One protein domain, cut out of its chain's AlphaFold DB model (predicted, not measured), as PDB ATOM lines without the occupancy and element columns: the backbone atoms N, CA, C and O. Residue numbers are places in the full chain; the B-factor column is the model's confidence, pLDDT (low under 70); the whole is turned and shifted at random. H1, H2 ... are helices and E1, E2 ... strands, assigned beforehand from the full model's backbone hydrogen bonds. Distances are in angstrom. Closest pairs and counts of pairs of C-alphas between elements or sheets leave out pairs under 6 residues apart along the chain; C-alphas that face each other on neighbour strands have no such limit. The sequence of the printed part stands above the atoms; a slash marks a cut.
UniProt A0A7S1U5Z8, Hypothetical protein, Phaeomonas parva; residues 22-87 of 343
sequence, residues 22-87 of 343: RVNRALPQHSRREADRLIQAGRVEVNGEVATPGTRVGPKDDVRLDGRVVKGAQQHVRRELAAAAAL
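Overview. This is residues 22 to 87 of the 343 residues of the protein "Hypothetical protein" of Phaeomonas parva (UniProt A0A7S1U5Z8). A small head of two short strands, the hairpin E1 and E2, with long loops and the short helix H1 near the first residue of E1, bears one longer helix, H2, as an arm whose residues 82 to 87 stick out. The arm makes much of the length, and the C-alphas span 34 by 21 by 19 A along their three main axes, an elongated outline. The printed part has 66 residues, with two named helices and two named strands in the order H1, E1, E2, H2; the sheet is E1 - E2, antiparallel. Under half of the residues, 30 of 66, are in named elements, and of these helices hold 24 and strands 6, a mostly helix class. The whole is compact, with a radius of gyration of the C-alphas of 11.1 A.

Arrangement. Strands E1, residues 44 to 46, and E2, residues 63 to 65, are antiparallel neighbours at 160 degrees between their directions and form a hairpin. C-alphas 44 and 65 face each other at 4.7 A, and 46 and 63 at 4.8 A. N 45 and O 64 are within hydrogen-bond range at 2.9 A, and so are N 64 and O 45 at 2.9 A. Outside the named strands, residues 45 to 46 of E1 pair antiparallel with residues 49 to 50, and residues 64 to 65 of E2 with residues 68 to 69. The closest C-alphas of E1 and helix H1, residues 32 to 40, are those of Leu 38 and Val 44, 6.3 A apart. H1 and E2 are apart, but only just, at 8.1 A. The closest C-alphas of E2 and helix H2, residues 73 to 87, are those of Val 63 and Ala 73, 6.6 A apart. H2 is apart from H1 and from E1. In H1 every O i to N i+4 pair is within hydrogen-bond range; in H2 10 of 11 are.

Along the chain. E1, residues 44 to 46, begins with C-alpha 44 at (172.858, 121.048, 206.982), and E2 is residues 63 to 65. H1, residues 32 to 40, measures 12.2 A from first to last C-alpha and begins with C-alpha 32 at (176.043, 115.294, 195.770). H2, residues 73 to 87, measures 21.6 A and ends with C-alpha 87 at (182.561, 130.132, 180.201).

Size, cuts and confidence. The C-alphas farthest apart are those of Gly 67 and Leu 87, 35.0 A. The link from E1 to E2, residues 47 to 62, is long; H1 to E1 is tight, and E2 to H2 is short. The printed part has no cut. The mean pLDDT of the printed part is 87.1, and residue 87 alone is under 70.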
ATOM      1  N   ARG A  22     173.434 125.405 194.244       90.62
ATOM      2  CA  ARG A  22     172.638 124.496 195.100       90.62
ATOM      3  C   ARG A  22     173.501 123.990 196.257       90.62
ATOM      4  O   ARG A  22     174.613 123.523 196.016       90.62
ATOM      5  N   VAL A  23     172.979 124.033 197.481       90.44
ATOM      6  CA  VAL A  23     173.727 123.719 198.710       90.44
ATOM      7  C   VAL A  23     174.342 122.317 198.683       90.44
ATOM      8  O   VAL A  23     175.457 122.125 199.144       90.44
ATOM      9  N   ASN A  24     173.714 121.347 198.008       89.50
ATOM     10  CA  ASN A  24     174.271 120.001 197.830       89.50
ATOM     11  C   ASN A  24     175.577 119.945 197.006       89.50
ATOM     12  O   ASN A  24     176.262 118.922 196.997       89.50
ATOM     13  N   ARG A  25     175.926 121.025 196.297       87.00
ATOM     14  CA  ARG A  25     177.216 121.222 195.623       87.00
ATOM     15  C   ARG A  25     178.201 122.015 196.480       87.00
ATOM     16  O   ARG A  25     179.360 122.063 196.116       87.00
ATOM     17  N   ALA A  26     177.778 122.619 197.588       86.94
ATOM     18  CA  ALA A  26     178.635 123.422 198.458       86.94
ATOM     19  C   ALA A  26     179.404 122.594 199.506       86.94
ATOM     20  O   ALA A  26     180.210 123.153 200.242       86.94
ATOM     21  N   LEU A  27     179.180 121.274 199.574       86.88
ATOM     22  CA  LEU A  27     179.860 120.360 200.496       86.88
ATOM     23  C   LEU A  27     181.015 119.634 199.770       86.88
ATOM     24  O   LEU A  27     180.794 118.559 199.213       86.88
ATOM     25  N   PRO A  28     182.258 120.156 199.788       78.56
ATOM     26  CA  PRO A  28     183.355 119.658 198.943       78.56
ATOM     27  C   PRO A  28     183.799 118.220 199.256       78.56
ATOM     28  O   PRO A  28     184.377 117.549 198.401       78.56
ATOM     29  N   GLN A  29     183.534 117.742 200.475       80.81
ATOM     30  CA  GLN A  29     183.951 116.413 200.938       80.81
ATOM     31  C   GLN A  29     182.921 115.313 200.676       80.81
ATOM     32  O   GLN A  29     183.244 114.135 200.797       80.81
ATOM     33  N   HIS A  30     181.698 115.679 200.297       84.44
ATOM     34  CA  HIS A  30     180.599 114.734 200.153       84.44
ATOM     35  C   HIS A  30     180.231 114.586 198.682       84.44
ATOM     36  O   HIS A  30     180.335 115.517 197.878       84.44
ATOM     37  N   SER A  31     179.766 113.398 198.299       84.25
ATOM     38  CA  SER A  31     179.103 113.282 196.999       84.25
ATOM     39  C   SER A  31     177.801 114.094 197.007       84.25
ATOM     40  O   SER A  31     177.173 114.247 198.049       84.25
ATOM     41  N   ARG A  32     177.319 114.547 195.843       86.25
ATOM     42  CA  ARG A  32     176.043 115.294 195.770       86.25
ATOM     43  C   ARG A  32     174.871 114.545 196.412       86.25
ATOM     44  O   ARG A  32     174.047 115.156 197.072       86.25
ATOM     45  N   ARG A  33     174.820 113.220 196.242       85.50
ATOM     46  CA  ARG A  33     173.758 112.368 196.806       85.50
ATOM     47  C   ARG A  33     173.865 112.225 198.315       85.50
ATOM     48  O   ARG A  33     172.858 112.120 198.997       85.50
ATOM     49  N   GLU A  34     175.087 112.148 198.814       86.19
ATOM     50  CA  GLU A  34     175.351 112.116 200.244       86.19
ATOM     51  C   GLU A  34     174.998 113.460 200.877       86.19
ATOM     52  O   GLU A  34     174.263 113.481 201.854       86.19
ATOM     53  N   ALA A  35     175.385 114.571 200.241       89.50
ATOM     54  CA  ALA A  35     174.940 115.901 200.631       89.50
ATOM     55  C   ALA A  35     173.404 116.008 200.616       89.50
ATOM     56  O   ALA A  35     172.828 116.462 201.597       89.50
ATOM     57  N   ASP A  36     172.722 115.508 199.578       90.00
ATOM     58  CA  ASP A  36     171.251 115.465 199.532       90.00
ATOM     59  C   ASP A  36     170.643 114.669 200.701       90.00
ATOM     60  O   ASP A  36     169.606 115.066 201.226       90.00
ATOM     61  N   ARG A  37     171.270 113.566 201.138       89.56
ATOM     62  CA  ARG A  37     170.821 112.805 202.321       89.56
ATOM     63  C   ARG A  37     171.015 113.596 203.610       89.56
ATOM     64  O   ARG A  37     170.123 113.580 204.447       89.56
ATOM     65  N   LEU A  38     172.147 114.281 203.761       92.44
ATOM     66  CA  LEU A  38     172.426 115.121 204.931       92.44
ATOM     67  C   LEU A  38     171.436 116.289 205.026       92.44
ATOM     68  O   LEU A  38     170.909 116.554 206.101       92.44
ATOM     69  N   ILE A  39     171.124 116.925 203.893       93.19
ATOM     70  CA  ILE A  39     170.114 117.991 203.795       93.19
ATOM     71  C   ILE A  39     168.727 117.447 204.158       93.19
ATOM     72  O   ILE A  39     168.029 118.034 204.972       93.19
ATOM     73  N   GLN A  40     168.330 116.298 203.600       92.25
ATOM     74  CA  GLN A  40     167.042 115.668 203.924       92.25
ATOM     75  C   GLN A  40     166.930 115.244 205.391       92.25
ATOM     76  O   GLN A  40     165.832 115.235 205.931       92.25
ATOM     77  N   ALA A  41     168.051 114.904 206.026       93.12
ATOM     78  CA  ALA A  41     168.115 114.590 207.447       93.12
ATOM     79  C   ALA A  41     168.144 115.840 208.350       93.12
ATOM     80  O   ALA A  41     168.308 115.691 209.555       93.12
ATOM     81  N   GLY A  42     168.048 117.054 207.793       94.31
ATOM     82  CA  GLY A  42     168.078 118.304 208.559       94.31
ATOM     83  C   GLY A  42     169.442 118.637 209.171       94.31
ATOM     84  O   GLY A  42     169.526 119.466 210.065       94.31
ATOM     85  N   ARG A  43     170.523 117.997 208.707       95.56
ATOM     86  CA  ARG A  43     171.870 118.135 209.291       95.56
ATOM     87  C   ARG A  43     172.671 119.307 208.729       95.56
ATOM     88  O   ARG A  43     173.773 119.574 209.202       95.56
ATOM     89  N   VAL A  44     172.173 119.952 207.676       95.56
ATOM     90  CA  VAL A  44     172.858 121.048 206.982       95.56
ATOM     91  C   VAL A  44     172.118 122.346 207.251       95.56
ATOM     92  O   VAL A  44     170.921 122.420 206.994       95.56
ATOM     93  N   GLU A  45     172.842 123.369 207.687       95.38
ATOM     94  CA  GLU A  45     172.316 124.716 207.912       95.38
ATOM     95  C   GLU A  45     172.978 125.712 206.960       95.38
ATOM     96  O   GLU A  45     174.159 125.583 206.614       95.38
ATOM     97  N   VAL A  46     172.216 126.721 206.548       94.38
ATOM     98  CA  VAL A  46     172.688 127.879 205.791       94.38
ATOM     99  C   VAL A  46     172.275 129.126 206.557       94.38
ATOM    100  O   VAL A  46     171.089 129.336 206.780       94.38
ATOM    101  N   ASN A  47     173.244 129.945 206.965       92.81
ATOM    102  CA  ASN A  47     173.009 131.172 207.737       92.81
ATOM    103  C   ASN A  47     172.170 130.948 209.019       92.81
ATOM    104  O   ASN A  47     171.426 131.828 209.435       92.81
ATOM    105  N   GLY A  48     172.300 129.774 209.650       90.19
ATOM    106  CA  GLY A  48     171.569 129.402 210.871       90.19
ATOM    107  C   GLY A  48     170.200 128.749 210.642       90.19
ATOM    108  O   GLY A  48     169.588 128.294 211.601       90.19
ATOM    109  N   GLU A  49     169.735 128.644 209.395       94.56
ATOM    110  CA  GLU A  49     168.479 127.970 209.052       94.56
ATOM    111  C   GLU A  49     168.731 126.585 208.446       94.56
ATOM    112  O   GLU A  49     169.627 126.408 207.616       94.56
ATOM    113  N   VAL A  50     167.913 125.591 208.815       94.44
ATOM    114  CA  VAL A  50     168.007 124.231 208.262       94.44
ATOM    115  C   VAL A  50     167.729 124.255 206.755       94.44
ATOM    116  O   VAL A  50     166.657 124.648 206.293       94.44
ATOM    117  N   ALA A  51     168.702 123.803 205.969       93.62
ATOM    118  CA  ALA A  51     168.613 123.778 204.519       93.62
ATOM    119  C   ALA A  51     167.625 122.708 204.037       93.62
ATOM    120  O   ALA A  51     167.585 121.591 204.549       93.62
ATOM    121  N   THR A  52     166.896 123.007 202.961       92.50
ATOM    122  CA  THR A  52     165.982 122.063 202.307       92.50
ATOM    123  C   THR A  52     166.488 121.676 200.912       92.50
ATOM    124  O   THR A  52     167.325 122.368 200.312       92.50
ATOM    125  N   PRO A  53     166.028 120.549 200.334       89.56
ATOM    126  CA  PRO A  53     166.406 120.170 198.977       89.56
ATOM    127  C   PRO A  53     166.020 121.247 197.954       89.56
ATOM    128  O   PRO A  53     164.867 121.374 197.568       89.56
ATOM    129  N   GLY A  54     167.004 121.992 197.445       86.62
ATOM    130  CA  GLY A  54     166.740 123.136 196.562       86.62
ATOM    131  C   GLY A  54     167.405 124.423 197.018       86.62
ATOM    132  O   GLY A  54     167.740 125.224 196.147       86.62
ATOM    133  N   THR A  55     167.678 124.560 198.321       90.88
ATOM    134  CA  THR A  55     168.398 125.690 198.919       90.88
ATOM    135  C   THR A  55     169.642 126.046 198.108       90.88
ATOM    136  O   THR A  55     170.403 125.170 197.673       90.88
ATOM    137  N   ARG A  56     169.831 127.346 197.877       91.19
ATOM    138  CA  ARG A  56     170.958 127.916 197.139       91.19
ATOM    139  C   ARG A  56     171.820 128.749 198.073       91.19
ATOM    140  O   ARG A  56     171.293 129.398 198.967       91.19
ATOM    141  N   VAL A  57     173.125 128.719 197.828       91.06
ATOM    142  CA  VAL A  57     174.144 129.418 198.609       91.06
ATOM    143  C   VAL A  57     175.071 130.220 197.702       91.06
ATOM    144  O   VAL A  57     175.469 129.775 196.622       91.06
ATOM    145  N   GLY A  58     175.403 131.424 198.134       89.50
ATOM    146  CA  GLY A  58     176.367 132.320 197.533       89.50
ATOM    147  C   GLY A  58     177.720 132.323 198.263       89.50
ATOM    148  O   GLY A  58     177.890 131.710 199.314       89.50
ATOM    149  N   PRO A  59     178.709 133.056 197.723       86.19
ATOM    150  CA  PRO A  59     180.071 133.174 198.263       86.19
ATOM    151  C   PRO A  59     180.233 133.681 199.700       86.19
ATOM    152  O   PRO A  59     181.362 133.683 200.204       86.19
ATOM    153  N   LYS A  60     179.166 134.238 200.278       87.44
ATOM    154  CA  LYS A  60     179.148 134.879 201.597       87.44
ATOM    155  C   LYS A  60     178.326 134.098 202.621       87.44
ATOM    156  O   LYS A  60     178.419 134.421 203.796       87.44
ATOM    157  N   ASP A  61     177.566 133.096 202.186       90.69
ATOM    158  CA  ASP A  61     176.702 132.335 203.084       90.69
ATOM    159  C   ASP A  61     177.536 131.424 203.992       90.69
ATOM    160  O   ASP A  61     178.549 130.851 203.566       90.69
ATOM    161  N   ASP A  62     177.129 131.312 205.254       90.69
ATOM    162  CA  ASP A  62     177.693 130.374 206.221       90.69
ATOM    163  C   ASP A  62     177.010 129.019 206.050       90.69
ATOM    164  O   ASP A  62     175.792 128.916 206.165       90.69
ATOM    165  N   VAL A  63     177.785 127.977 205.749       92.88
ATOM    166  CA  VAL A  63     177.267 126.617 205.555       92.88
ATOM    167  C   VAL A  63     177.794 125.744 206.680       92.88
ATOM    168  O   VAL A  63     179.010 125.572 206.808       92.88
ATOM    169  N   ARG A  64     176.892 125.154 207.467       93.88
ATOM    170  CA  ARG A  64     177.233 124.265 208.583       93.88
ATOM    171  C   ARG A  64     176.703 122.856 208.358       93.88
ATOM    172  O   ARG A  64     175.681 122.659 207.708       93.88
ATOM    173  N   LEU A  65     177.425 121.876 208.889       93.56
ATOM    174  CA  LEU A  65     177.024 120.476 208.975       93.56
ATOM    175  C   LEU A  65     177.137 120.060 210.442       93.56
ATOM    176  O   LEU A  65     178.222 120.166 211.015       93.56
ATOM    177  N   ASP A  66     176.029 119.628 211.042       92.38
ATOM    178  CA  ASP A  66     175.938 119.281 212.471       92.38
ATOM    179  C   ASP A  66     176.466 120.405 213.385       92.38
ATOM    180  O   ASP A  66     177.330 120.191 214.239       92.38
ATOM    181  N   GLY A  67     176.034 121.644 213.128       88.50
ATOM    182  CA  GLY A  67     176.460 122.840 213.866       88.50
ATOM    183  C   GLY A  67     177.903 123.299 213.607       88.50
ATOM    184  O   GLY A  67     178.307 124.358 214.086       88.50
ATOM    185  N   ARG A  68     178.702 122.557 212.825       90.81
ATOM    186  CA  ARG A  68     180.100 122.901 212.518       90.81
ATOM    187  C   ARG A  68     180.224 123.537 211.140       90.81
ATOM    188  O   ARG A  68     179.741 122.986 210.154       90.81
ATOM    189  N   VAL A  69     180.948 124.654 211.053       88.75
ATOM    190  CA  VAL A  69     181.244 125.326 209.777       88.75
ATOM    191  C   VAL A  69     181.931 124.357 208.814       88.75
ATOM    192  O   VAL A  69     182.981 123.775 209.115       88.75
ATOM    193  N   VAL A  70     181.350 124.201 207.623       87.31
ATOM    194  CA  VAL A  70     181.912 123.390 206.544       87.31
ATOM    195  C   VAL A  70     183.111 124.134 205.969       87.31
ATOM    196  O   VAL A  70     182.992 125.013 205.113       87.31
ATOM    197  N   LYS A  71     184.304 123.764 206.443       80.44
ATOM    198  CA  LYS A  71     185.568 124.333 205.965       80.44
ATOM    199  C   LYS A  71     185.640 124.252 204.439       80.44
ATOM    200  O   LYS A  71     185.548 123.165 203.866       80.44
ATOM    201  N   GLY A  72     185.830 125.403 203.795       77.81
ATOM    202  CA  GLY A  72     185.997 125.471 202.348       77.81
ATOM    203  C   GLY A  72     184.737 125.632 201.516       77.81
ATOM    204  O   GLY A  72     184.853 125.749 200.297       77.81
ATOM    205  N   ALA A  73     183.551 125.620 202.129       83.19
ATOM    206  CA  ALA A  73     182.297 125.735 201.391       83.19
ATOM    207  C   ALA A  73     182.243 127.035 200.574       83.19
ATOM    208  O   ALA A  73     181.981 127.004 199.374       83.19
ATOM    209  N   GLN A  74     182.589 128.170 201.185       83.44
ATOM    210  CA  GLN A  74     182.579 129.475 200.520       83.44
ATOM    211  C   GLN A  74     183.593 129.560 199.371       83.44
ATOM    212  O   GLN A  74     183.259 130.058 198.296       83.44
ATOM    213  N   GLN A  75     184.813 129.047 199.562       79.56
ATOM    214  CA  GLN A  75     185.838 128.969 198.515       79.56
ATOM    215  C   GLN A  75     185.356 128.097 197.350       79.56
ATOM    216  O   GLN A  75     185.437 128.501 196.191       79.56
ATOM    217  N   HIS A  76     184.774 126.935 197.658       80.56
ATOM    218  CA  HIS A  76     184.222 126.031 196.657       80.56
ATOM    219  C   HIS A  76     183.084 126.684 195.860       80.56
ATOM    220  O   HIS A  76     183.077 126.613 194.631       80.56
ATOM    221  N   VAL A  77     182.166 127.381 196.539       83.31
ATOM    222  CA  VAL A  77     181.076 128.133 195.901       83.31
ATOM    223  C   VAL A  77     181.631 129.225 194.988       83.31
ATOM    224  O   VAL A  77     181.230 129.301 193.828       83.31
ATOM    225  N   ARG A  78     182.597 130.027 195.458       82.31
ATOM    226  CA  ARG A  78     183.273 131.048 194.636       82.31
ATOM    227  C   ARG A  78     183.886 130.441 193.385       82.31
ATOM    228  O   ARG A  78     183.675 130.968 192.300       82.31
ATOM    229  N   ARG A  79     184.601 129.325 193.530       80.31
ATOM    230  CA  ARG A  79     185.265 128.636 192.422       80.31
ATOM    231  C   ARG A  79     184.266 128.119 191.391       80.31
ATOM    232  O   ARG A  79     184.454 128.361 190.204       80.31
ATOM    233  N   GLU A  80     183.206 127.439 191.820       80.06
ATOM    234  CA  GLU A  80     182.175 126.905 190.917       80.06
ATOM    235  C   GLU A  80     181.435 128.024 190.165       80.06
ATOM    236  O   GLU A  80     181.153 127.880 188.975       80.06
ATOM    237  N   LEU A  81     181.152 129.147 190.836       80.88
ATOM    238  CA  LEU A  81     180.516 130.315 190.221       80.88
ATOM    239  C   LEU A  81     181.464 131.049 189.261       80.88
ATOM    240  O   LEU A  81     181.071 131.348 188.136       80.88
ATOM    241  N   ALA A  82     182.719 131.279 189.655       79.31
ATOM    242  CA  ALA A  82     183.728 131.912 188.805       79.31
ATOM    243  C   ALA A  82     184.010 131.075 187.554       79.31
ATOM    244  O   ALA A  82     184.058 131.604 186.445       79.31
ATOM    245  N   ALA A  83     184.126 129.756 187.712       76.06
ATOM    246  CA  ALA A  83     184.328 128.864 186.587       76.06
ATOM    247  C   ALA A  83     183.117 128.881 185.641       76.06
ATOM    248  O   ALA A  83     183.296 128.746 184.431       76.06
ATOM    249  N   ALA A  84     181.886 129.016 186.156       74.44
ATOM    250  CA  ALA A  84     180.681 129.132 185.331       74.44
ATOM    251  C   ALA A  84     180.623 130.466 184.573       74.44
ATOM    252  O   ALA A  84     180.262 130.465 183.400       74.44
ATOM    253  N   ALA A  85     181.030 131.565 185.215       75.00
ATOM    254  CA  ALA A  85     181.107 132.888 184.600       75.00
ATOM    255  C   ALA A  85     182.186 132.969 183.507       75.00
ATOM    256  O   ALA A  85     181.936 133.537 182.449       75.00
ATOM    257  N   ALA A  86     183.353 132.347 183.720       70.75
ATOM    258  CA  ALA A  86     184.448 132.323 182.746       70.75
ATOM    259  C   ALA A  86     184.057 131.675 181.405       70.75
ATOM    260  O   ALA A  86     184.614 132.027 180.371       70.75
ATOM    261  N   LEU A  87     183.090 130.755 181.415       68.62
ATOM    262  CA  LEU A  87     182.561 130.132 180.201       68.62
ATOM    263  C   LEU A  87     181.508 130.999 179.484       68.62
ATOM    264  O   LEU A  87     181.324 130.846 178.284       68.62
TER     265      LEU A  87